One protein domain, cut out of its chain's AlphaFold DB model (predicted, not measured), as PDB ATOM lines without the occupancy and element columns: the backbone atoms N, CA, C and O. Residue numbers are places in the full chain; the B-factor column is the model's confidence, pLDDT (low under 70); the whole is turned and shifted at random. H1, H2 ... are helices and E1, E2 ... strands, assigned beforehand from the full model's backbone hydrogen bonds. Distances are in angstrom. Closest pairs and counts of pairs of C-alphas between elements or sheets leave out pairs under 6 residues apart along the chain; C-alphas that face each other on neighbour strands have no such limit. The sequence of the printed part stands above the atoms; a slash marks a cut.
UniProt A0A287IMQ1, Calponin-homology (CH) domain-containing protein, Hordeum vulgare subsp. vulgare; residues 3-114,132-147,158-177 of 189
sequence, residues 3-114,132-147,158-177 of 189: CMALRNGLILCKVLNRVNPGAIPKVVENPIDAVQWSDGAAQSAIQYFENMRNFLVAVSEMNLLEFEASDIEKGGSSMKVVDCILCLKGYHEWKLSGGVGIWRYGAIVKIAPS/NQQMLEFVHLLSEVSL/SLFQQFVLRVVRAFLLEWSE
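What this domain is: This is residues 3 to 114, 132 to 147 and 158 to 177 of the 189 residues of the protein "Calponin-homology (CH) domain-containing protein" of Hordeum vulgare subsp. vulgare (UniProt A0A287IMQ1). Two helices, H2 and H5, run side by side at the core, with H3 packed along H2 and H7 crossing H2 and H5 on the side away from H3. The small strand hairpin E1 and E2 packs on H5 through E1, H6 lies beyond H5 without touching a helix, and residues 31 to 42 stick out at the opposite end of the longest axis. The printed part has 148 residues, with seven named helices and two strands in the order H1 H2 H3 H4 H5 E1 E2 H6 H7; the two-stranded sheet is antiparallel. The class is mostly helix, and the whole is compact, with a radius of gyration of the C-alphas of 16.6 A and spans of 53 by 39 by 24 A.

Where its parts are: H1, residues 3 to 6, begins with C-alpha 3 at (-35.835, 9.557, -37.891). H2 is residues 10 to 19, 14.6 A long. H3, residues 40 to 61, measures 31.7 A and begins with C-alpha 40 at (-58.097, 8.488, -44.008). H4 is residues 69 to 72, and H5, residues 78 to 96, measures 27.4 A. The strands are E1, residues 103 to 105, and E2, residues 109 to 111. H6, residues 132 to 144, measures 18.4 A. H7, residues 158 to 177, measures 28.6 A and ends with C-alpha 177 at (-44.323, 20.408, -26.089).

How they stand to each other: H2 and H5 are the hubs, touching three helices each. They touch each other through residues 88 to 92 of H5 alone, closest at the C-alphas of Val 19 and His 92, 5.2 A, at a shallow tilt of 27 degrees, the same way. H2 touches H3, with the C-alphas of Cys 13 and Phe 55 closest at 5.5 A, at a shallow tilt of 30 degrees. H7 touches H5 at a steep tilt of 45 degrees, closest at the C-alphas of Val 82 and Val 168, 7.0 A. With residues 172 to 176 alone H7 touches H2, closest at the C-alphas of Val 15 and Ser 176, 5.9 A, at 69.6 degrees, only just steep. H3 and H7 are apart. H1 and H4 only just touch, with 3 pairs of C-alphas within 8 A, closest at Cys 3 and Ile 72, 5.1 A. H4 and H5 touch only at the corner, closest at the C-alphas of Asp 71 and Ser 78, 6.0 A. The closest C-alphas of H5 and E1 are those of Cys 87 and Tyr 105, 5.9 A apart. In the hairpin of E1 and E2, N 103 and O 111 are within hydrogen-bond range at 2.8 A, as are N 111 and O 103 at 2.9 A. H6 and H5 are near each other, with 5 pairs of C-alphas within 10 A. In H2, H3, H5, H6 and H7 every O i to N i+4 pair is within hydrogen-bond range; H1 and H4 are too short for such a pair.

The domain as a whole: The C-alphas of Ser 38 and Gly 101 are the two farthest apart, 53.6 A. Residues 115 to 131 and 148 to 157 are not printed, with C-alpha gaps of 23.1 A and 13.3 A across these cuts. The link from H2 to H3, 20 residues, is long. Residues 29 to 48, 113 to 114, 132 to 147 and 177 have pLDDT under 70, and the mean of the printed part is 76.9.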
ATOM      1  N   CYS A   3     -35.307   9.095 -36.600       85.56
ATOM      2  CA  CYS A   3     -35.835   9.557 -37.891       85.56
ATOM      3  C   CYS A   3     -37.307   9.169 -38.093       85.56
ATOM      4  O   CYS A   3     -38.093   9.957 -38.611       85.56
ATOM      5  N   MET A   4     -37.720   7.995 -37.601       81.88
ATOM      6  CA  MET A   4     -39.122   7.564 -37.662       81.88
ATOM      7  C   MET A   4     -40.068   8.514 -36.920       81.88
ATOM      8  O   MET A   4     -41.182   8.729 -37.385       81.88
ATOM      9  N   ALA A   5     -39.631   9.109 -35.805       82.44
ATOM     10  CA  ALA A   5     -40.429  10.092 -35.070       82.44
ATOM     11  C   ALA A   5     -40.561  11.430 -35.819       82.44
ATOM     12  O   ALA A   5     -41.528  12.152 -35.607       82.44
ATOM     13  N   LEU A   6     -39.614  11.748 -36.708       87.25
ATOM     14  CA  LEU A   6     -39.590  12.986 -37.497       87.25
ATOM     15  C   LEU A   6     -40.226  12.830 -38.883       87.25
ATOM     16  O   LEU A   6     -40.444  13.816 -39.581       87.25
ATOM     17  N   ARG A   7     -40.546  11.597 -39.287       85.56
ATOM     18  CA  ARG A   7     -40.992  11.263 -40.645       85.56
ATOM     19  C   ARG A   7     -42.307  11.927 -41.055       85.56
ATOM     20  O   ARG A   7     -42.539  12.116 -42.240       85.56
ATOM     21  N   ASN A   8     -43.160  12.291 -40.101       82.44
ATOM     22  CA  ASN A   8     -44.396  13.026 -40.385       82.44
ATOM     23  C   ASN A   8     -44.189  14.547 -40.536       82.44
ATOM     24  O   ASN A   8     -45.160  15.270 -40.755       82.44
ATOM     25  N   GLY A   9     -42.956  15.038 -40.350       86.31
ATOM     26  CA  GLY A   9     -42.582  16.449 -40.433       86.31
ATOM     27  C   GLY A   9     -43.165  17.342 -39.334       86.31
ATOM     28  O   GLY A   9     -42.808  18.511 -39.263       86.31
ATOM     29  N   LEU A  10     -44.033  16.827 -38.459       86.19
ATOM     30  CA  LEU A  10     -44.818  17.649 -37.539       86.19
ATOM     31  C   LEU A  10     -43.937  18.337 -36.491       86.19
ATOM     32  O   LEU A  10     -43.995  19.553 -36.332       86.19
ATOM     33  N   ILE A  11     -43.092  17.553 -35.815       88.12
ATOM     34  CA  ILE A  11     -42.152  18.053 -34.801       88.12
ATOM     35  C   ILE A  11     -41.215  19.094 -35.425       88.12
ATOM     36  O   ILE A  11     -40.990  20.154 -34.850       88.12
ATOM     37  N   LEU A  12     -40.718  18.817 -36.634       90.62
ATOM     38  CA  LEU A  12     -39.821  19.715 -37.361       90.62
ATOM     39  C   LEU A  12     -40.500  21.052 -37.681       90.62
ATOM     40  O   LEU A  12     -39.927  22.107 -37.420       90.62
ATOM     41  N   CYS A  13     -41.742  21.020 -38.172       90.75
ATOM     42  CA  CYS A  13     -42.516  22.228 -38.441       90.75
ATOM     43  C   CYS A  13     -42.769  23.061 -37.178       90.75
ATOM     44  O   CYS A  13     -42.591  24.280 -37.207       90.75
ATOM     45  N   LYS A  14     -43.164  22.417 -36.069       88.44
ATOM     46  CA  LYS A  14     -43.388  23.092 -34.779       88.44
ATOM     47  C   LYS A  14     -42.122  23.786 -34.292       88.44
ATOM     48  O   LYS A  14     -42.143  24.974 -33.982       88.44
ATOM     49  N   VAL A  15     -41.010  23.057 -34.298       90.25
ATOM     50  CA  VAL A  15     -39.705  23.581 -33.897       90.25
ATOM     51  C   VAL A  15     -39.287  24.759 -34.777       90.25
ATOM     52  O   VAL A  15     -38.881  25.794 -34.253       90.25
ATOM     53  N   LEU A  16     -39.445  24.665 -36.100       90.88
ATOM     54  CA  LEU A  16     -39.097  25.760 -37.006       90.88
ATOM     55  C   LEU A  16     -39.927  27.021 -36.748       90.88
ATOM     56  O   LEU A  16     -39.378  28.122 -36.721       90.88
ATOM     57  N   ASN A  17     -41.229  26.861 -36.512       90.00
ATOM     58  CA  ASN A  17     -42.118  27.971 -36.185       90.00
ATOM     59  C   ASN A  17     -41.777  28.635 -34.847       90.00
ATOM     60  O   ASN A  17     -41.995  29.836 -34.714       90.00
ATOM     61  N   ARG A  18     -41.186  27.919 -33.883       86.38
ATOM     62  CA  ARG A  18     -40.637  28.564 -32.677       86.38
ATOM     63  C   ARG A  18     -39.433  29.439 -32.993       86.38
ATOM     64  O   ARG A  18     -39.324  30.546 -32.476       86.38
ATOM     65  N   VAL A  19     -38.547  28.972 -33.871       87.75
ATOM     66  CA  VAL A  19     -37.338  29.722 -34.244       87.75
ATOM     67  C   VAL A  19     -37.637  30.924 -35.138       87.75
ATOM     68  O   VAL A  19     -36.961  31.959 -35.087       87.75
ATOM     69  N   ASN A  20     -38.641  30.795 -35.996       85.25
ATOM     70  CA  ASN A  20     -39.094  31.857 -36.870       85.25
ATOM     71  C   ASN A  20     -40.627  31.833 -36.954       85.25
ATOM     72  O   ASN A  20     -41.174  31.156 -37.830       85.25
ATOM     73  N   PRO A  21     -41.321  32.560 -36.057       85.12
ATOM     74  CA  PRO A  21     -42.777  32.612 -36.049       85.12
ATOM     75  C   PRO A  21     -43.339  32.987 -37.421       85.12
ATOM     76  O   PRO A  21     -42.946  33.992 -38.015       85.12
ATOM     77  N   GLY A  22     -44.248  32.155 -37.932       82.88
ATOM     78  CA  GLY A  22     -44.872  32.337 -39.243       82.88
ATOM     79  C   GLY A  22     -44.079  31.791 -40.437       82.88
ATOM     80  O   GLY A  22     -44.540  31.963 -41.562       82.88
ATOM     81  N   ALA A  23     -42.940  31.116 -40.229       86.31
ATOM     82  CA  ALA A  23     -42.191  30.464 -41.311       86.31
ATOM     83  C   ALA A  23     -43.022  29.400 -42.044       86.31
ATOM     84  O   ALA A  23     -42.945  29.277 -43.262       86.31
ATOM     85  N   ILE A  24     -43.841  28.652 -41.305       87.31
ATOM     86  CA  ILE A  24     -44.769  27.662 -41.841       87.31
ATOM     87  C   ILE A  24     -46.185  28.075 -41.418       87.31
ATOM     88  O   ILE A  24     -46.587  27.810 -40.282       87.31
ATOM     89  N   PRO A  25     -46.963  28.715 -42.313       72.94
ATOM     90  CA  PRO A  25     -48.279  29.271 -41.986       72.94
ATOM     91  C   PRO A  25     -49.318  28.223 -41.581       72.94
ATOM     92  O   PRO A  25     -50.266  28.531 -40.865       72.94
ATOM     93  N   LYS A  26     -49.163  26.985 -42.063       75.19
ATOM     94  CA  LYS A  26     -50.083  25.884 -41.786       75.19
ATOM     95  C   LYS A  26     -49.296  24.623 -41.470       75.19
ATOM     96  O   LYS A  26     -48.795  23.953 -42.371       75.19
ATOM     97  N   VAL A  27     -49.209  24.310 -40.184       76.88
ATOM     98  CA  VAL A  27     -48.748  23.005 -39.714       76.88
ATOM     99  C   VAL A  27     -49.969  22.101 -39.647       76.88
ATOM    100  O   VAL A  27     -50.943  22.425 -38.971       76.88
ATOM    101  N   VAL A  28     -49.957  21.007 -40.404       71.38
ATOM    102  CA  VAL A  28     -51.092  20.084 -40.424       71.38
ATOM    103  C   VAL A  28     -50.915  19.086 -39.288       71.38
ATOM    104  O   VAL A  28     -50.083  18.180 -39.365       71.38
ATOM    105  N   GLU A  29     -51.692  19.273 -38.227       67.56
ATOM    106  CA  GLU A  29     -51.871  18.294 -37.160       67.56
ATOM    107  C   GLU A  29     -53.014  17.363 -37.546       67.56
ATOM    108  O   GLU A  29     -54.126  17.814 -37.815       67.56
ATOM    109  N   ASN A  30     -52.736  16.064 -37.616       58.47
ATOM    110  CA  ASN A  30     -53.799  15.088 -37.797       58.47
ATOM    111  C   ASN A  30     -54.394  14.799 -36.412       58.47
ATOM    112  O   ASN A  30     -53.661  14.258 -35.575       58.47
ATOM    113  N   PRO A  31     -55.660  15.156 -36.127       51.47
ATOM    114  CA  PRO A  31     -56.292  14.732 -34.892       51.47
ATOM    115  C   PRO A  31     -56.339  13.206 -34.906       51.47
ATOM    116  O   PRO A  31     -56.918  12.589 -35.801       51.47
ATOM    117  N   ILE A  32     -55.707  12.582 -33.916       48.84
ATOM    118  CA  ILE A  32     -55.841  11.147 -33.658       48.84
ATOM    119  C   ILE A  32     -57.212  10.930 -32.995       48.84
ATOM    120  O   ILE A  32     -57.302  10.365 -31.914       48.84
ATOM    121  N   ASP A  33     -58.290  11.419 -33.606       41.16
ATOM    122  CA  ASP A  33     -59.644  11.130 -33.160       41.16
ATOM    123  C   ASP A  33     -60.184   9.990 -34.010       41.16
ATOM    124  O   ASP A  33     -60.351  10.071 -35.228       41.16
ATOM    125  N   ALA A  34     -60.391   8.874 -33.326       45.22
ATOM    126  CA  ALA A  34     -60.848   7.609 -33.856       45.22
ATOM    127  C   ALA A  34     -62.286   7.695 -34.393       45.22
ATOM    128  O   ALA A  34     -63.190   7.142 -33.782       45.22
ATOM    129  N   VAL A  35     -62.526   8.340 -35.537       43.25
ATOM    130  CA  VAL A  35     -63.804   8.224 -36.257       43.25
ATOM    131  C   VAL A  35     -63.574   8.248 -37.773       43.25
ATOM    132  O   VAL A  35     -63.536   9.282 -38.422       43.25
ATOM    133  N   GLN A  36     -63.457   7.038 -38.324       52.88
ATOM    134  CA  GLN A  36     -64.234   6.598 -39.485       52.88
ATOM    135  C   GLN A  36     -64.141   7.447 -40.772       52.88
ATOM    136  O   GLN A  36     -65.030   8.233 -41.065       52.88
ATOM    137  N   TRP A  37     -63.168   7.140 -41.638       40.62
ATOM    138  CA  TRP A  37     -63.385   7.128 -43.093       40.62
ATOM    139  C   TRP A  37     -62.379   6.208 -43.787       40.62
ATOM    140  O   TRP A  37     -61.182   6.239 -43.508       40.62
ATOM    141  N   SER A  38     -62.872   5.400 -44.725       47.28
ATOM    142  CA  SER A  38     -62.123   4.420 -45.527       47.28
ATOM    143  C   SER A  38     -61.034   5.020 -46.437       47.28
ATOM    144  O   SER A  38     -60.378   4.272 -47.151       47.28
ATOM    145  N   ASP A  39     -60.834   6.342 -46.390       51.75
ATOM    146  CA  ASP A  39     -59.870   7.128 -47.179       51.75
ATOM    147  C   ASP A  39     -58.824   7.867 -46.298       51.75
ATOM    148  O   ASP A  39     -57.916   8.546 -46.778       51.75
ATOM    149  N   GLY A  40     -58.912   7.725 -44.965       52.78
ATOM    150  CA  GLY A  40     -58.097   8.488 -44.008       52.78
ATOM    151  C   GLY A  40     -56.597   8.172 -44.037       52.78
ATOM    152  O   GLY A  40     -55.781   9.032 -43.708       52.78
ATOM    153  N   ALA A  41     -56.201   6.973 -44.474       53.22
ATOM    154  CA  ALA A  41     -54.791   6.580 -44.554       53.22
ATOM    155  C   ALA A  41     -54.044   7.287 -45.699       53.22
ATOM    156  O   ALA A  41     -52.887   7.673 -45.527       53.22
ATOM    157  N   ALA A  42     -54.708   7.500 -46.841       53.59
ATOM    158  CA  ALA A  42     -54.132   8.207 -47.981       53.59
ATOM    159  C   ALA A  42     -54.014   9.709 -47.692       53.59
ATOM    160  O   ALA A  42     -52.951  10.291 -47.903       53.59
ATOM    161  N   GLN A  43     -55.056  10.316 -47.112       49.94
ATOM    162  CA  GLN A  43     -55.039  11.734 -46.747       49.94
ATOM    163  C   GLN A  43     -53.991  12.041 -45.662       49.94
ATOM    164  O   GLN A  43     -53.267  13.030 -45.775       49.94
ATOM    165  N   SER A  44     -53.838  11.154 -44.671       57.47
ATOM    166  CA  SER A  44     -52.800  11.277 -43.635       57.47
ATOM    167  C   SER A  44     -51.387  11.165 -44.225       57.47
ATOM    168  O   SER A  44     -50.501  11.927 -43.852       57.47
ATOM    169  N   ALA A  45     -51.170  10.256 -45.185       57.72
ATOM    170  CA  ALA A  45     -49.875  10.091 -45.850       57.72
ATOM    171  C   ALA A  45     -49.508  11.286 -46.750       57.72
ATOM    172  O   ALA A  45     -48.353  11.714 -46.753       57.72
ATOM    173  N   ILE A  46     -50.482  11.852 -47.472       60.66
ATOM    174  CA  ILE A  46     -50.296  13.059 -48.292       60.66
ATOM    175  C   ILE A  46     -49.915  14.255 -47.401       60.66
ATOM    176  O   ILE A  46     -48.986  14.991 -47.722       60.66
ATOM    177  N   GLN A  47     -50.553  14.406 -46.240       64.62
ATOM    178  CA  GLN A  47     -50.282  15.501 -45.298       64.62
ATOM    179  C   GLN A  47     -48.924  15.380 -44.587       64.62
ATOM    180  O   GLN A  47     -48.255  16.385 -44.343       64.62
ATOM    181  N   TYR A  48     -48.463  14.162 -44.285       69.69
ATOM    182  CA  TYR A  48     -47.117  13.942 -43.737       69.69
ATOM    183  C   TYR A  48     -46.022  14.404 -44.699       69.69
ATOM    184  O   TYR A  48     -45.023  14.991 -44.277       69.69
ATOM    185  N   PHE A  49     -46.238  14.188 -45.996       76.38
ATOM    186  CA  PHE A  49     -45.344  14.673 -47.036       76.38
ATOM    187  C   PHE A  49     -45.360  16.209 -47.141       76.38
ATOM    188  O   PHE A  49     -44.306  16.822 -47.313       76.38
ATOM    189  N   GLU A  50     -46.523  16.846 -46.972       83.50
ATOM    190  CA  GLU A  50     -46.649  18.312 -46.977       83.50
ATOM    191  C   GLU A  50     -45.869  18.974 -45.838       83.50
ATOM    192  O   GLU A  50     -45.117  19.913 -46.091       83.50
ATOM    193  N   ASN A  51     -45.988  18.476 -44.604       87.75
ATOM    194  CA  ASN A  51     -45.246  19.028 -43.466       87.75
ATOM    195  C   ASN A  51     -43.730  18.947 -43.698       87.75
ATOM    196  O   ASN A  51     -43.021  19.938 -43.535       87.75
ATOM    197  N   MET A  52     -43.234  17.787 -44.141       89.38
ATOM    198  CA  MET A  52     -41.812  17.618 -44.435       89.38
ATOM    199  C   MET A  52     -41.340  18.581 -45.528       89.38
ATOM    200  O   MET A  52     -40.321  19.249 -45.364       89.38
ATOM    201  N   ARG A  53     -42.104  18.706 -46.617       89.25
ATOM    202  CA  ARG A  53     -41.796  19.648 -47.696       89.25
ATOM    203  C   ARG A  53     -41.766  21.093 -47.200       89.25
ATOM    204  O   ARG A  53     -40.833  21.819 -47.528       89.25
ATOM    205  N   ASN A  54     -42.767  21.507 -46.427       90.25
ATOM    206  CA  ASN A  54     -42.869  22.871 -45.909       90.25
ATOM    207  C   ASN A  54     -41.684  23.214 -45.004       90.25
ATOM    208  O   ASN A  54     -41.120  24.298 -45.125       90.25
ATOM    209  N   PHE A  55     -41.275  22.275 -44.146       92.56
ATOM    210  CA  PHE A  55     -40.076  22.427 -43.328       92.56
ATOM    211  C   PHE A  55     -38.822  22.633 -44.184       92.56
ATOM    212  O   PHE A  55     -38.105  23.610 -43.976       92.56
ATOM    213  N   LEU A  56     -38.578  21.758 -45.165       91.75
ATOM    214  CA  LEU A  56     -37.380  21.835 -46.008       91.75
ATOM    215  C   LEU A  56     -37.315  23.148 -46.798       91.75
ATOM    216  O   LEU A  56     -36.273  23.797 -46.824       91.75
ATOM    217  N   VAL A  57     -38.441  23.586 -47.368       91.06
ATOM    218  CA  VAL A  57     -38.529  24.871 -48.080       91.06
ATOM    219  C   VAL A  57     -38.215  26.040 -47.142       91.06
ATOM    220  O   VAL A  57     -37.391  26.887 -47.475       91.06
ATOM    221  N   ALA A  58     -38.814  26.076 -45.952       91.81
ATOM    222  CA  ALA A  58     -38.616  27.178 -45.016       91.81
ATOM    223  C   ALA A  58     -37.177  27.243 -44.461       91.81
ATOM    224  O   ALA A  58     -36.622  28.332 -44.307       91.81
ATOM    225  N   VAL A  59     -36.542  26.099 -44.186       91.44
ATOM    226  CA  VAL A  59     -35.120  26.028 -43.791       91.44
ATOM    227  C   VAL A  59     -34.214  26.557 -44.907       91.44
ATOM    228  O   VAL A  59     -33.288  27.324 -44.622       91.44
ATOM    229  N   SER A  60     -34.530  26.223 -46.161       89.31
ATOM    230  CA  SER A  60     -33.815  26.717 -47.341       89.31
ATOM    231  C   SER A  60     -33.912  28.232 -47.501       89.31
ATOM    232  O   SER A  60     -32.903  28.923 -47.646       89.31
ATOM    233  N   GLU A  61     -35.116  28.794 -47.363       89.19
ATOM    234  CA  GLU A  61     -35.337  30.245 -47.421       89.19
ATOM    235  C   GLU A  61     -34.567  31.003 -46.327       89.19
ATOM    236  O   GLU A  61     -34.136  32.145 -46.521       89.19
ATOM    237  N   MET A  62     -34.333  30.357 -45.183       86.50
ATOM    238  CA  MET A  62     -33.523  30.896 -44.089       86.50
ATOM    239  C   MET A  62     -32.012  30.712 -44.283       86.50
ATOM    240  O   MET A  62     -31.245  31.221 -43.464       86.50
ATOM    241  N   ASN A  63     -31.572  30.072 -45.371       87.62
ATOM    242  CA  ASN A  63     -30.172  29.739 -45.654       87.62
ATOM    243  C   ASN A  63     -29.521  28.923 -44.519       87.62
ATOM    244  O   ASN A  63     -28.371  29.171 -44.146       87.62
ATOM    245  N   LEU A  64     -30.274  27.991 -43.930       89.50
ATOM    246  CA  LEU A  64     -29.802  27.065 -42.896       89.50
ATOM    247  C   LEU A  64     -29.368  25.725 -43.514       89.50
ATOM    248  O   LEU A  64     -29.491  25.518 -44.717       89.50
ATOM    249  N   LEU A  65     -28.825  24.813 -42.697       88.62
ATOM    250  CA  LEU A  65     -28.487  23.468 -43.174       88.62
ATOM    251  C   LEU A  65     -29.754  22.692 -43.524       88.62
ATOM    252  O   LEU A  65     -30.651  22.567 -42.695       88.62
ATOM    253  N   GLU A  66     -29.772  22.116 -44.718       88.44
ATOM    254  CA  GLU A  66     -30.853  21.275 -45.221       88.44
ATOM    255  C   GLU A  66     -30.441  19.798 -45.218       88.44
ATOM    256  O   GLU A  66     -29.259  19.455 -45.291       88.44
ATOM    257  N   PHE A  67     -31.434  18.914 -45.159       92.44
ATOM    258  CA  PHE A  67     -31.284  17.481 -45.402       92.44
ATOM    259  C   PHE A  67     -32.321  17.043 -46.444       92.44
ATOM    260  O   PHE A  67     -33.263  17.776 -46.741       92.44
ATOM    261  N   GLU A  68     -32.184  15.844 -46.999       89.31
ATOM    262  CA  GLU A  68     -33.125  15.318 -47.991       89.31
ATOM    263  C   GLU A  68     -34.142  14.362 -47.359       89.31
ATOM    264  O   GLU A  68     -33.847  13.669 -46.389       89.31
ATOM    265  N   ALA A  69     -35.333  14.225 -47.948       86.44
ATOM    266  CA  ALA A  69     -36.326  13.260 -47.458       86.44
ATOM    267  C   ALA A  69     -35.755  11.827 -47.331       86.44
ATOM    268  O   ALA A  69     -36.093  11.114 -46.385       86.44
ATOM    269  N   SER A  70     -34.832  11.450 -48.225       87.19
ATOM    270  CA  SER A  70     -34.078  10.187 -48.220       87.19
ATOM    271  C   SER A  70     -33.230   9.984 -46.955       87.19
ATOM    272  O   SER A  70     -33.078   8.851 -46.503       87.19
ATOM    273  N   ASP A  71     -32.722  11.055 -46.338       89.12
ATOM    274  CA  ASP A  71     -31.881  10.990 -45.138       89.12
ATOM    275  C   ASP A  71     -32.676  10.546 -43.890       89.12
ATOM    276  O   ASP A  71     -32.102   9.991 -42.949       89.12
ATOM    277  N   ILE A  72     -34.002  10.736 -43.889       86.62
ATOM    278  CA  ILE A  72     -34.919  10.261 -42.835       86.62
ATOM    279  C   ILE A  72     -35.374   8.811 -43.069       86.62
ATOM    280  O   ILE A  72     -35.819   8.139 -42.131       86.62
ATOM    281  N   GLU A  73     -35.285   8.309 -44.300       85.62
ATOM    282  CA  GLU A  73     -35.719   6.955 -44.628       85.62
ATOM    283  C   GLU A  73     -34.764   5.886 -44.083       85.62
ATOM    284  O   GLU A  73     -33.661   6.149 -43.596       85.62
ATOM    285  N   LYS A  74     -35.204   4.625 -44.125       80.75
ATOM    286  CA  LYS A  74     -34.389   3.504 -43.657       80.75
ATOM    287  C   LYS A  74     -33.118   3.405 -44.508       80.75
ATOM    288  O   LYS A  74     -33.202   3.138 -45.699       80.75
ATOM    289  N   GLY A  75     -31.958   3.551 -43.869       79.44
ATOM    290  CA  GLY A  75     -30.657   3.576 -44.548       79.44
ATOM    291  C   GLY A  75     -30.183   4.977 -44.955       79.44
ATOM    292  O   GLY A  75     -29.111   5.088 -45.539       79.44
ATOM    293  N   GLY A  76     -30.948   6.026 -44.636       84.81
ATOM    294  CA  GLY A  76     -30.554   7.422 -44.804       84.81
ATOM    295  C   GLY A  76     -29.561   7.916 -43.746       84.81
ATOM    296  O   GLY A  76     -29.313   7.261 -42.727       84.81
ATOM    297  N   SER A  77     -28.983   9.099 -43.980       87.88
ATOM    298  CA  SER A  77     -28.017   9.708 -43.062       87.88
ATOM    299  C   SER A  77     -28.705  10.487 -41.941       87.88
ATOM    300  O   SER A  77     -28.913  11.699 -42.025       87.88
ATOM    301  N   SER A  78     -28.989   9.799 -40.832       86.94
ATOM    302  CA  SER A  78     -29.550  10.439 -39.630       86.94
ATOM    303  C   SER A  78     -28.697  11.598 -39.090       86.94
ATOM    304  O   SER A  78     -29.237  12.503 -38.456       86.94
ATOM    305  N   MET A  79     -27.392  11.625 -39.390       87.06
ATOM    306  CA  MET A  79     -26.511  12.692 -38.919       87.06
ATOM    307  C   MET A  79     -26.732  14.024 -39.624       87.06
ATOM    308  O   MET A  79     -26.715  15.050 -38.956       87.06
ATOM    309  N   LYS A  80     -27.073  14.032 -40.918       89.81
ATOM    310  CA  LYS A  80     -27.462  15.282 -41.593       89.81
ATOM    311  C   LYS A  80     -28.726  15.890 -40.983       89.81
ATOM    312  O   LYS A  80     -28.846  17.107 -40.871       89.81
ATOM    313  N   VAL A  81     -29.664  15.038 -40.560       90.19
ATOM    314  CA  VAL A  81     -30.887  15.473 -39.867       90.19
ATOM    315  C   VAL A  81     -30.522  16.114 -38.526       90.19
ATOM    316  O   VAL A  81     -31.016  17.193 -38.205       90.19
ATOM    317  N   VAL A  82     -29.615  15.493 -37.765       89.12
ATOM    318  CA  VAL A  82     -29.080  16.059 -36.516       89.12
ATOM    319  C   VAL A  82     -28.387  17.402 -36.750       89.12
ATOM    320  O   VAL A  82     -28.679  18.349 -36.025       89.12
ATOM    321  N   ASP A  83     -27.530  17.513 -37.765       90.12
ATOM    322  CA  ASP A  83     -26.835  18.761 -38.090       90.12
ATOM    323  C   ASP A  83     -27.805  19.890 -38.437       90.12
ATOM    324  O   ASP A  83     -27.650  21.010 -37.953       90.12
ATOM    325  N   CYS A  84     -28.851  19.601 -39.215       92.44
ATOM    326  CA  CYS A  84     -29.929  20.549 -39.492       92.44
ATOM    327  C   CYS A  84     -30.590  21.049 -38.194       92.44
ATOM    328  O   CYS A  84     -30.759  22.254 -38.002       92.44
ATOM    329  N   ILE A  85     -30.905  20.144 -37.263       91.19
ATOM    330  CA  ILE A  85     -31.549  20.488 -35.987       91.19
ATOM    331  C   ILE A  85     -30.622  21.311 -35.081       91.19
ATOM    332  O   ILE A  85     -31.061  22.295 -34.483       91.19
ATOM    333  N   LEU A  86     -29.344  20.941 -34.974       89.94
ATOM    334  CA  LEU A  86     -28.361  21.682 -34.178       89.94
ATOM    335  C   LEU A  86     -28.081  23.067 -34.776       89.94
ATOM    336  O   LEU A  86     -27.998  24.051 -34.039       89.94
ATOM    337  N   CYS A  87     -28.016  23.160 -36.105       90.50
ATOM    338  CA  CYS A  87     -27.938  24.419 -36.839       90.50
ATOM    339  C   CYS A  87     -29.139  25.313 -36.512       90.50
ATOM    340  O   CYS A  87     -28.972  26.470 -36.123       90.50
ATOM    341  N   LEU A  88     -30.350  24.756 -36.549       91.12
ATOM    342  CA  LEU A  88     -31.567  25.478 -36.202       91.12
ATOM    343  C   LEU A  88     -31.577  25.960 -34.740       91.12
ATOM    344  O   LEU A  88     -31.965  27.101 -34.472       91.12
ATOM    345  N   LYS A  89     -31.100  25.134 -33.801       88.88
ATOM    346  CA  LYS A  89     -30.950  25.515 -32.390       88.88
ATOM    347  C   LYS A  89     -29.991  26.693 -32.217       88.88
ATOM    348  O   LYS A  89     -30.363  27.695 -31.610       88.88
ATOM    349  N   GLY A  90     -28.783  26.600 -32.771       88.31
ATOM    350  CA  GLY A  90     -27.792  27.673 -32.660       88.31
ATOM    351  C   GLY A  90     -28.272  28.976 -33.309       88.31
ATOM    352  O   GLY A  90     -28.006  30.065 -32.798       88.31
ATOM    353  N   TYR A  91     -29.032  28.876 -34.404       90.69
ATOM    354  CA  TYR A  91     -29.632  30.034 -35.060       90.69
ATOM    355  C   TYR A  91     -30.677  30.718 -34.172       90.69
ATOM    356  O   TYR A  91     -30.710  31.948 -34.080       90.69
ATOM    357  N   HIS A  92     -31.509  29.933 -33.487       89.62
ATOM    358  CA  HIS A  92     -32.486  30.445 -32.533       89.62
ATOM    359  C   HIS A  92     -31.826  31.188 -31.369       89.62
ATOM    360  O   HIS A  92     -32.225  32.306 -31.054       89.62
ATOM    361  N   GLU A  93     -30.784  30.614 -30.769       89.25
ATOM    362  CA  GLU A  93     -30.041  31.243 -29.669       89.25
ATOM    363  C   GLU A  93     -29.385  32.561 -30.102       89.25
ATOM    364  O   GLU A  93     -29.428  33.561 -29.380       89.25
ATOM    365  N   TRP A  94     -28.838  32.601 -31.320       88.38
ATOM    366  CA  TRP A  94     -28.312  33.833 -31.903       88.38
ATOM    367  C   TRP A  94     -29.403  34.886 -32.126       88.38
ATOM    368  O   TRP A  94     -29.202  36.057 -31.793       88.38
ATOM    369  N   LYS A  95     -30.578  34.484 -32.631       87.94
ATOM    370  CA  LYS A  95     -31.742  35.375 -32.757       87.94
ATOM    371  C   LYS A  95     -32.180  35.934 -31.404       87.94
ATOM    372  O   LYS A  95     -32.373  37.143 -31.295       87.94
ATOM    373  N   LEU A  96     -32.295  35.087 -30.380       86.06
ATOM    374  CA  LEU A  96     -32.656  35.500 -29.018       86.06
ATOM    375  C   LEU A  96     -31.619  36.446 -28.402       86.06
ATOM    376  O   LEU A  96     -31.979  37.371 -27.681       86.06
ATOM    377  N   SER A  97     -30.346  36.280 -28.759       85.56
ATOM    378  CA  SER A  97     -29.249  37.171 -28.354       85.56
ATOM    379  C   SER A  97     -29.233  38.510 -29.114       85.56
ATOM    380  O   SER A  97     -28.250  39.250 -29.063       85.56
ATOM    381  N   GLY A  98     -30.305  38.833 -29.844       83.19
ATOM    382  CA  GLY A  98     -30.476  40.087 -30.577       83.19
ATOM    383  C   GLY A  98     -30.071  40.028 -32.050       83.19
ATOM    384  O   GLY A  98     -30.122  41.057 -32.721       83.19
ATOM    385  N   GLY A  99     -29.668  38.863 -32.572       84.81
ATOM    386  CA  GLY A  99     -29.359  38.688 -33.996       84.81
ATOM    387  C   GLY A  99     -28.240  39.605 -34.498       84.81
ATOM    388  O   GLY A  99     -28.261  40.060 -35.643       84.81
ATOM    389  N   VAL A 100     -27.289  39.945 -33.624       78.88
ATOM    390  CA  VAL A 100     -26.209  40.886 -33.934       78.88
ATOM    391  C   VAL A 100     -25.017  40.140 -34.527       78.88
ATOM    392  O   VAL A 100     -24.611  39.086 -34.039       78.88
ATOM    393  N   GLY A 101     -24.415  40.716 -35.567       82.50
ATOM    394  CA  GLY A 101     -23.220  40.163 -36.204       82.50
ATOM    395  C   GLY A 101     -23.508  38.971 -37.116       82.50
ATOM    396  O   GLY A 101     -24.652  38.621 -37.375       82.50
ATOM    397  N   ILE A 102     -22.449  38.387 -37.671       83.88
ATOM    398  CA  ILE A 102     -22.560  37.245 -38.584       83.88
ATOM    399  C   ILE A 102     -22.664  35.970 -37.751       83.88
ATOM    400  O   ILE A 102     -21.742  35.661 -36.997       83.88
ATOM    401  N   TRP A 103     -23.737  35.211 -37.943       86.44
ATOM    402  CA  TRP A 103     -23.883  33.878 -37.375       86.44
ATOM    403  C   TRP A 103     -23.329  32.810 -38.317       86.44
ATOM    404  O   TRP A 103     -23.405  32.947 -39.543       86.44
ATOM    405  N   ARG A 104     -22.744  31.754 -37.747       86.06
ATOM    406  CA  ARG A 104     -22.159  30.638 -38.494       86.06
ATOM    407  C   ARG A 104     -22.461  29.312 -37.813       86.06
ATOM    408  O   ARG A 104     -22.384  29.227 -36.593       86.06
ATOM    409  N   TYR A 105     -22.710  28.287 -38.621       83.19
ATOM    410  CA  TYR A 105     -22.717  26.896 -38.177       83.19
ATOM    411  C   TYR A 105     -21.634  26.134 -38.942       83.19
ATOM    412  O   TYR A 105     -21.697  25.999 -40.171       83.19
ATOM    413  N   GLY A 106     -20.598  25.711 -38.212       79.06
ATOM    414  CA  GLY A 106     -19.364  25.185 -38.796       79.06
ATOM    415  C   GLY A 106     -18.757  26.143 -39.832       79.06
ATOM    416  O   GLY A 106     -18.830  27.367 -39.700       79.06
ATOM    417  N   ALA A 107     -18.184  25.577 -40.895       72.88
ATOM    418  CA  ALA A 107     -17.687  26.332 -42.050       72.88
ATOM    419  C   ALA A 107     -18.729  26.506 -43.177       72.88
ATOM    420  O   ALA A 107     -18.433  27.145 -44.184       72.88
ATOM    421  N   ILE A 108     -19.926  25.926 -43.025       70.31
ATOM    422  CA  ILE A 108     -20.867  25.681 -44.131       70.31
ATOM    423  C   ILE A 108     -21.958  26.753 -44.191       70.31
ATOM    424  O   ILE A 108     -22.243  27.284 -45.262       70.31
ATOM    425  N   VAL A 109     -22.551  27.115 -43.049       78.44
ATOM    426  CA  VAL A 109     -23.633  28.109 -42.999       78.44
ATOM    427  C   VAL A 109     -23.104  29.444 -42.509       78.44
ATOM    428  O   VAL A 109     -22.381  29.516 -41.514       78.44
ATOM    429  N   LYS A 110     -23.502  30.521 -43.190       80.31
ATOM    430  CA  LYS A 110     -23.181  31.896 -42.810       80.31
ATOM    431  C   LYS A 110     -24.397  32.786 -43.018       80.31
ATOM    432  O   LYS A 110     -24.779  33.061 -44.151       80.31
ATOM    433  N   ILE A 111     -24.938  33.309 -41.925       79.19
ATOM    434  CA  ILE A 111     -26.061  34.243 -41.949       79.19
ATOM    435  C   ILE A 111     -25.564  35.612 -41.501       79.19
ATOM    436  O   ILE A 111     -24.968  35.766 -40.438       79.19
ATOM    437  N   ALA A 112     -25.782  36.619 -42.342       74.19
ATOM    438  CA  ALA A 112     -25.542  38.013 -41.999       74.19
ATOM    439  C   ALA A 112     -26.852  38.656 -41.516       74.19
ATOM    440  O   ALA A 112     -27.929  38.265 -41.977       74.19
ATOM    441  N   PRO A 113     -26.789  39.659 -40.626       68.94
ATOM    442  CA  PRO A 113     -27.987  40.354 -40.194       68.94
ATOM    443  C   PRO A 113     -28.606  41.060 -41.401       68.94
ATOM    444  O   PRO A 113     -27.918  41.736 -42.173       68.94
ATOM    445  N   SER A 114     -29.918  40.903 -41.578       58.03
ATOM    446  CA  SER A 114     -30.646  41.647 -42.602       58.03
ATOM    447  C   SER A 114     -30.536  43.137 -42.274       58.03
ATOM    448  O   SER A 114     -30.897  43.554 -41.175       58.03
ATOM    449  N   ASN A 132     -21.199  29.109 -24.259       51.53
ATOM    450  CA  ASN A 132     -21.656  28.803 -25.618       51.53
ATOM    451  C   ASN A 132     -20.504  28.347 -26.524       51.53
ATOM    452  O   ASN A 132     -20.701  27.482 -27.376       51.53
ATOM    453  N   GLN A 133     -19.294  28.876 -26.304       55.06
ATOM    454  CA  GLN A 133     -18.087  28.400 -26.977       55.06
ATOM    455  C   GLN A 133     -17.762  26.959 -26.558       55.06
ATOM    456  O   GLN A 133     -17.507  26.128 -27.424       55.06
ATOM    457  N   GLN A 134     -17.884  26.628 -25.266       52.09
ATOM    458  CA  GLN A 134     -17.672  25.263 -24.768       52.09
ATOM    459  C   GLN A 134     -18.641  24.241 -25.372       52.09
ATOM    460  O   GLN A 134     -18.234  23.127 -25.688       52.09
ATOM    461  N   MET A 135     -19.912  24.603 -25.572       50.34
ATOM    462  CA  MET A 135     -20.892  23.710 -26.203       50.34
ATOM    463  C   MET A 135     -20.588  23.458 -27.684       50.34
ATOM    464  O   MET A 135     -20.714  22.326 -28.149       50.34
ATOM    465  N   LEU A 136     -20.174  24.488 -28.428       55.34
ATOM    466  CA  LEU A 136     -19.805  24.353 -29.842       55.34
ATOM    467  C   LEU A 136     -18.472  23.621 -30.024       55.34
ATOM    468  O   LEU A 136     -18.358  22.796 -30.925       55.34
ATOM    469  N   GLU A 137     -17.497  23.868 -29.148       53.72
ATOM    470  CA  GLU A 137     -16.249  23.103 -29.096       53.72
ATOM    471  C   GLU A 137     -16.512  21.645 -28.749       53.72
ATOM    472  O   GLU A 137     -15.936  20.774 -29.384       53.72
ATOM    473  N   PHE A 138     -17.431  21.361 -27.824       56.03
ATOM    474  CA  PHE A 138     -17.828  19.990 -27.524       56.03
ATOM    475  C   PHE A 138     -18.439  19.311 -28.755       56.03
ATOM    476  O   PHE A 138     -18.037  18.208 -29.095       56.03
ATOM    477  N   VAL A 139     -19.343  19.973 -29.484       61.12
ATOM    478  CA  VAL A 139     -19.926  19.427 -30.726       61.12
ATOM    479  C   VAL A 139     -18.870  19.239 -31.827       61.12
ATOM    480  O   VAL A 139     -18.906  18.239 -32.540       61.12
ATOM    481  N   HIS A 140     -17.910  20.158 -31.953       54.03
ATOM    482  CA  HIS A 140     -16.812  20.043 -32.915       54.03
ATOM    483  C   HIS A 140     -15.860  18.901 -32.559       54.03
ATOM    484  O   HIS A 140     -15.535  18.088 -33.416       54.03
ATOM    485  N   LEU A 141     -15.495  18.782 -31.283       53.12
ATOM    486  CA  LEU A 141     -14.664  17.704 -30.763       53.12
ATOM    487  C   LEU A 141     -15.354  16.349 -30.958       53.12
ATOM    488  O   LEU A 141     -14.724  15.375 -31.344       53.12
ATOM    489  N   LEU A 142     -16.671  16.300 -30.771       52.56
ATOM    490  CA  LEU A 142     -17.484  15.123 -31.052       52.56
ATOM    491  C   LEU A 142     -17.526  14.746 -32.548       52.56
ATOM    492  O   LEU A 142     -17.679  13.572 -32.874       52.56
ATOM    493  N   SER A 143     -17.380  15.719 -33.449       53.72
ATOM    494  CA  SER A 143     -17.259  15.501 -34.897       53.72
ATOM    495  C   SER A 143     -15.842  15.065 -35.296       53.72
ATOM    496  O   SER A 143     -15.678  14.164 -36.114       53.72
ATOM    497  N   GLU A 144     -14.807  15.637 -34.675       48.44
ATOM    498  CA  GLU A 144     -13.399  15.300 -34.932       48.44
ATOM    499  C   GLU A 144     -13.022  13.908 -34.411       48.44
ATOM    500  O   GLU A 144     -12.367  13.150 -35.123       48.44
ATOM    501  N   VAL A 145     -13.526  13.514 -33.236       49.41
ATOM    502  CA  VAL A 145     -13.390  12.141 -32.704       49.41
ATOM    503  C   VAL A 145     -14.086  11.114 -33.614       49.41
ATOM    504  O   VAL A 145     -13.794   9.926 -33.552       49.41
ATOM    505  N   SER A 146     -14.982  11.558 -34.500       46.41
ATOM    506  CA  SER A 146     -15.631  10.706 -35.498       46.41
ATOM    507  C   SER A 146     -14.792  10.490 -36.768       46.41
ATOM    508  O   SER A 146     -15.157   9.634 -37.575       46.41
ATOM    509  N   LEU A 147     -13.728  11.277 -36.987       46.34
ATOM    510  CA  LEU A 147     -12.934  11.286 -38.227       46.34
ATOM    511  C   LEU A 147     -11.538  10.665 -38.093       46.34
ATOM    512  O   LEU A 147     -10.930  10.342 -39.115       46.34
ATOM    513  N   SER A 158     -20.943   3.774 -33.269       76.88
ATOM    514  CA  SER A 158     -22.372   3.452 -33.145       76.88
ATOM    515  C   SER A 158     -22.977   3.901 -31.805       76.88
ATOM    516  O   SER A 158     -24.070   4.472 -31.785       76.88
ATOM    517  N   LEU A 159     -22.268   3.701 -30.685       79.31
ATOM    518  CA  LEU A 159     -22.719   4.148 -29.361       79.31
ATOM    519  C   LEU A 159     -22.780   5.674 -29.260       79.31
ATOM    520  O   LEU A 159     -23.747   6.216 -28.719       79.31
ATOM    521  N   PHE A 160     -21.778   6.360 -29.805       79.44
ATOM    522  CA  PHE A 160     -21.724   7.812 -29.840       79.44
ATOM    523  C   PHE A 160     -22.873   8.393 -30.675       79.44
ATOM    524  O   PHE A 160     -23.632   9.233 -30.187       79.44
ATOM    525  N   GLN A 161     -23.093   7.867 -31.882       80.81
ATOM    526  CA  GLN A 161     -24.245   8.240 -32.702       80.81
ATOM    527  C   GLN A 161     -25.562   8.003 -31.957       80.81
ATOM    528  O   GLN A 161     -26.426   8.880 -31.916       80.81
ATOM    529  N   GLN A 162     -25.718   6.856 -31.293       82.62
ATOM    530  CA  GLN A 162     -26.924   6.567 -30.521       82.62
ATOM    531  C   GLN A 162     -27.124   7.548 -29.355       82.62
ATOM    532  O   GLN A 162     -28.263   7.934 -29.074       82.62
ATOM    533  N   PHE A 163     -26.048   7.960 -28.683       85.31
ATOM    534  CA  PHE A 163     -26.090   8.973 -27.632       85.31
ATOM    535  C   PHE A 163     -26.564  10.323 -28.179       85.31
ATOM    536  O   PHE A 163     -27.538  10.875 -27.662       85.31
ATOM    537  N   VAL A 164     -25.958  10.808 -29.266       83.69
ATOM    538  CA  VAL A 164     -26.344  12.073 -29.912       83.69
ATOM    539  C   VAL A 164     -27.816  12.052 -30.318       83.69
ATOM    540  O   VAL A 164     -28.568  12.964 -29.975       83.69
ATOM    541  N   LEU A 165     -28.267  10.976 -30.967       85.12
ATOM    542  CA  LEU A 165     -29.664  10.829 -31.383       85.12
ATOM    543  C   LEU A 165     -30.632  10.879 -30.192       85.12
ATOM    544  O   LEU A 165     -31.724  11.433 -30.316       85.12
ATOM    545  N   ARG A 166     -30.255  10.332 -29.028       83.25
ATOM    546  CA  ARG A 166     -31.076  10.415 -27.807       83.25
ATOM    547  C   ARG A 166     -31.146  11.837 -27.259       83.25
ATOM    548  O   ARG A 166     -32.243  12.280 -26.924       83.25
ATOM    549  N   VAL A 167     -30.015  12.540 -27.195       83.31
ATOM    550  CA  VAL A 167     -29.949  13.927 -26.703       83.31
ATOM    551  C   VAL A 167     -30.784  14.852 -27.586       83.31
ATOM    552  O   VAL A 167     -31.645  15.572 -27.087       83.31
ATOM    553  N   VAL A 168     -30.598  14.776 -28.906       84.06
ATOM    554  CA  VAL A 168     -31.341  15.608 -29.864       84.06
ATOM    555  C   VAL A 168     -32.833  15.288 -29.823       84.06
ATOM    556  O   VAL A 168     -33.660  16.194 -29.873       84.06
ATOM    557  N   ARG A 169     -33.209  14.012 -29.669       82.81
ATOM    558  CA  ARG A 169     -34.619  13.631 -29.517       82.81
ATOM    559  C   ARG A 169     -35.262  14.246 -28.277       82.81
ATOM    560  O   ARG A 169     -36.379  14.735 -28.381       82.81
ATOM    561  N   ALA A 170     -34.588  14.186 -27.127       81.69
ATOM    562  CA  ALA A 170     -35.103  14.758 -25.883       81.69
ATOM    563  C   ALA A 170     -35.312  16.271 -26.025       81.69
ATOM    564  O   ALA A 170     -36.384  16.777 -25.711       81.69
ATOM    565  N   PHE A 171     -34.327  16.949 -26.615       82.94
ATOM    566  CA  PHE A 171     -34.398  18.371 -26.922       82.94
ATOM    567  C   PHE A 171     -35.587  18.728 -27.830       82.94
ATOM    568  O   PHE A 171     -36.315  19.670 -27.543       82.94
ATOM    569  N   LEU A 172     -35.823  17.968 -28.906       82.50
ATOM    570  CA  LEU A 172     -36.943  18.222 -29.819       82.50
ATOM    571  C   LEU A 172     -38.312  18.031 -29.165       82.50
ATOM    572  O   LEU A 172     -39.247  18.738 -29.526       82.50
ATOM    573  N   LEU A 173     -38.449  17.063 -28.256       80.75
ATOM    574  CA  LEU A 173     -39.705  16.834 -27.540       80.75
ATOM    575  C   LEU A 173     -40.003  18.000 -26.599       80.75
ATOM    576  O   LEU A 173     -41.077  18.582 -26.687       80.75
ATOM    577  N   GLU A 174     -39.016  18.416 -25.805       80.75
ATOM    578  CA  GLU A 174     -39.131  19.590 -24.933       80.75
ATOM    579  C   GLU A 174     -39.460  20.861 -25.733       80.75
ATOM    580  O   GLU A 174     -40.361  21.619 -25.382       80.75
ATOM    581  N   TRP A 175     -38.790  21.063 -26.871       76.12
ATOM    582  CA  TRP A 175     -39.067  22.184 -27.769       76.12
ATOM    583  C   TRP A 175     -40.395  22.076 -28.520       76.12
ATOM    584  O   TRP A 175     -40.905  23.091 -28.979       76.12
ATOM    585  N   SER A 176     -40.964  20.885 -28.687       75.31
ATOM    586  CA  SER A 176     -42.255  20.712 -29.355       75.31
ATOM    587  C   SER A 176     -43.442  20.805 -28.391       75.31
ATOM    588  O   SER A 176     -44.537  21.105 -28.860       75.31
ATOM    589  N   GLU A 177     -43.254  20.509 -27.101       67.94
ATOM    590  CA  GLU A 177     -44.323  20.408 -26.089       67.94
ATOM    591  C   GLU A 177     -44.504  21.669 -25.231       67.94
ATOM    592  O   GLU A 177     -45.504  21.781 -24.532       67.94
TER     593      GLU A 177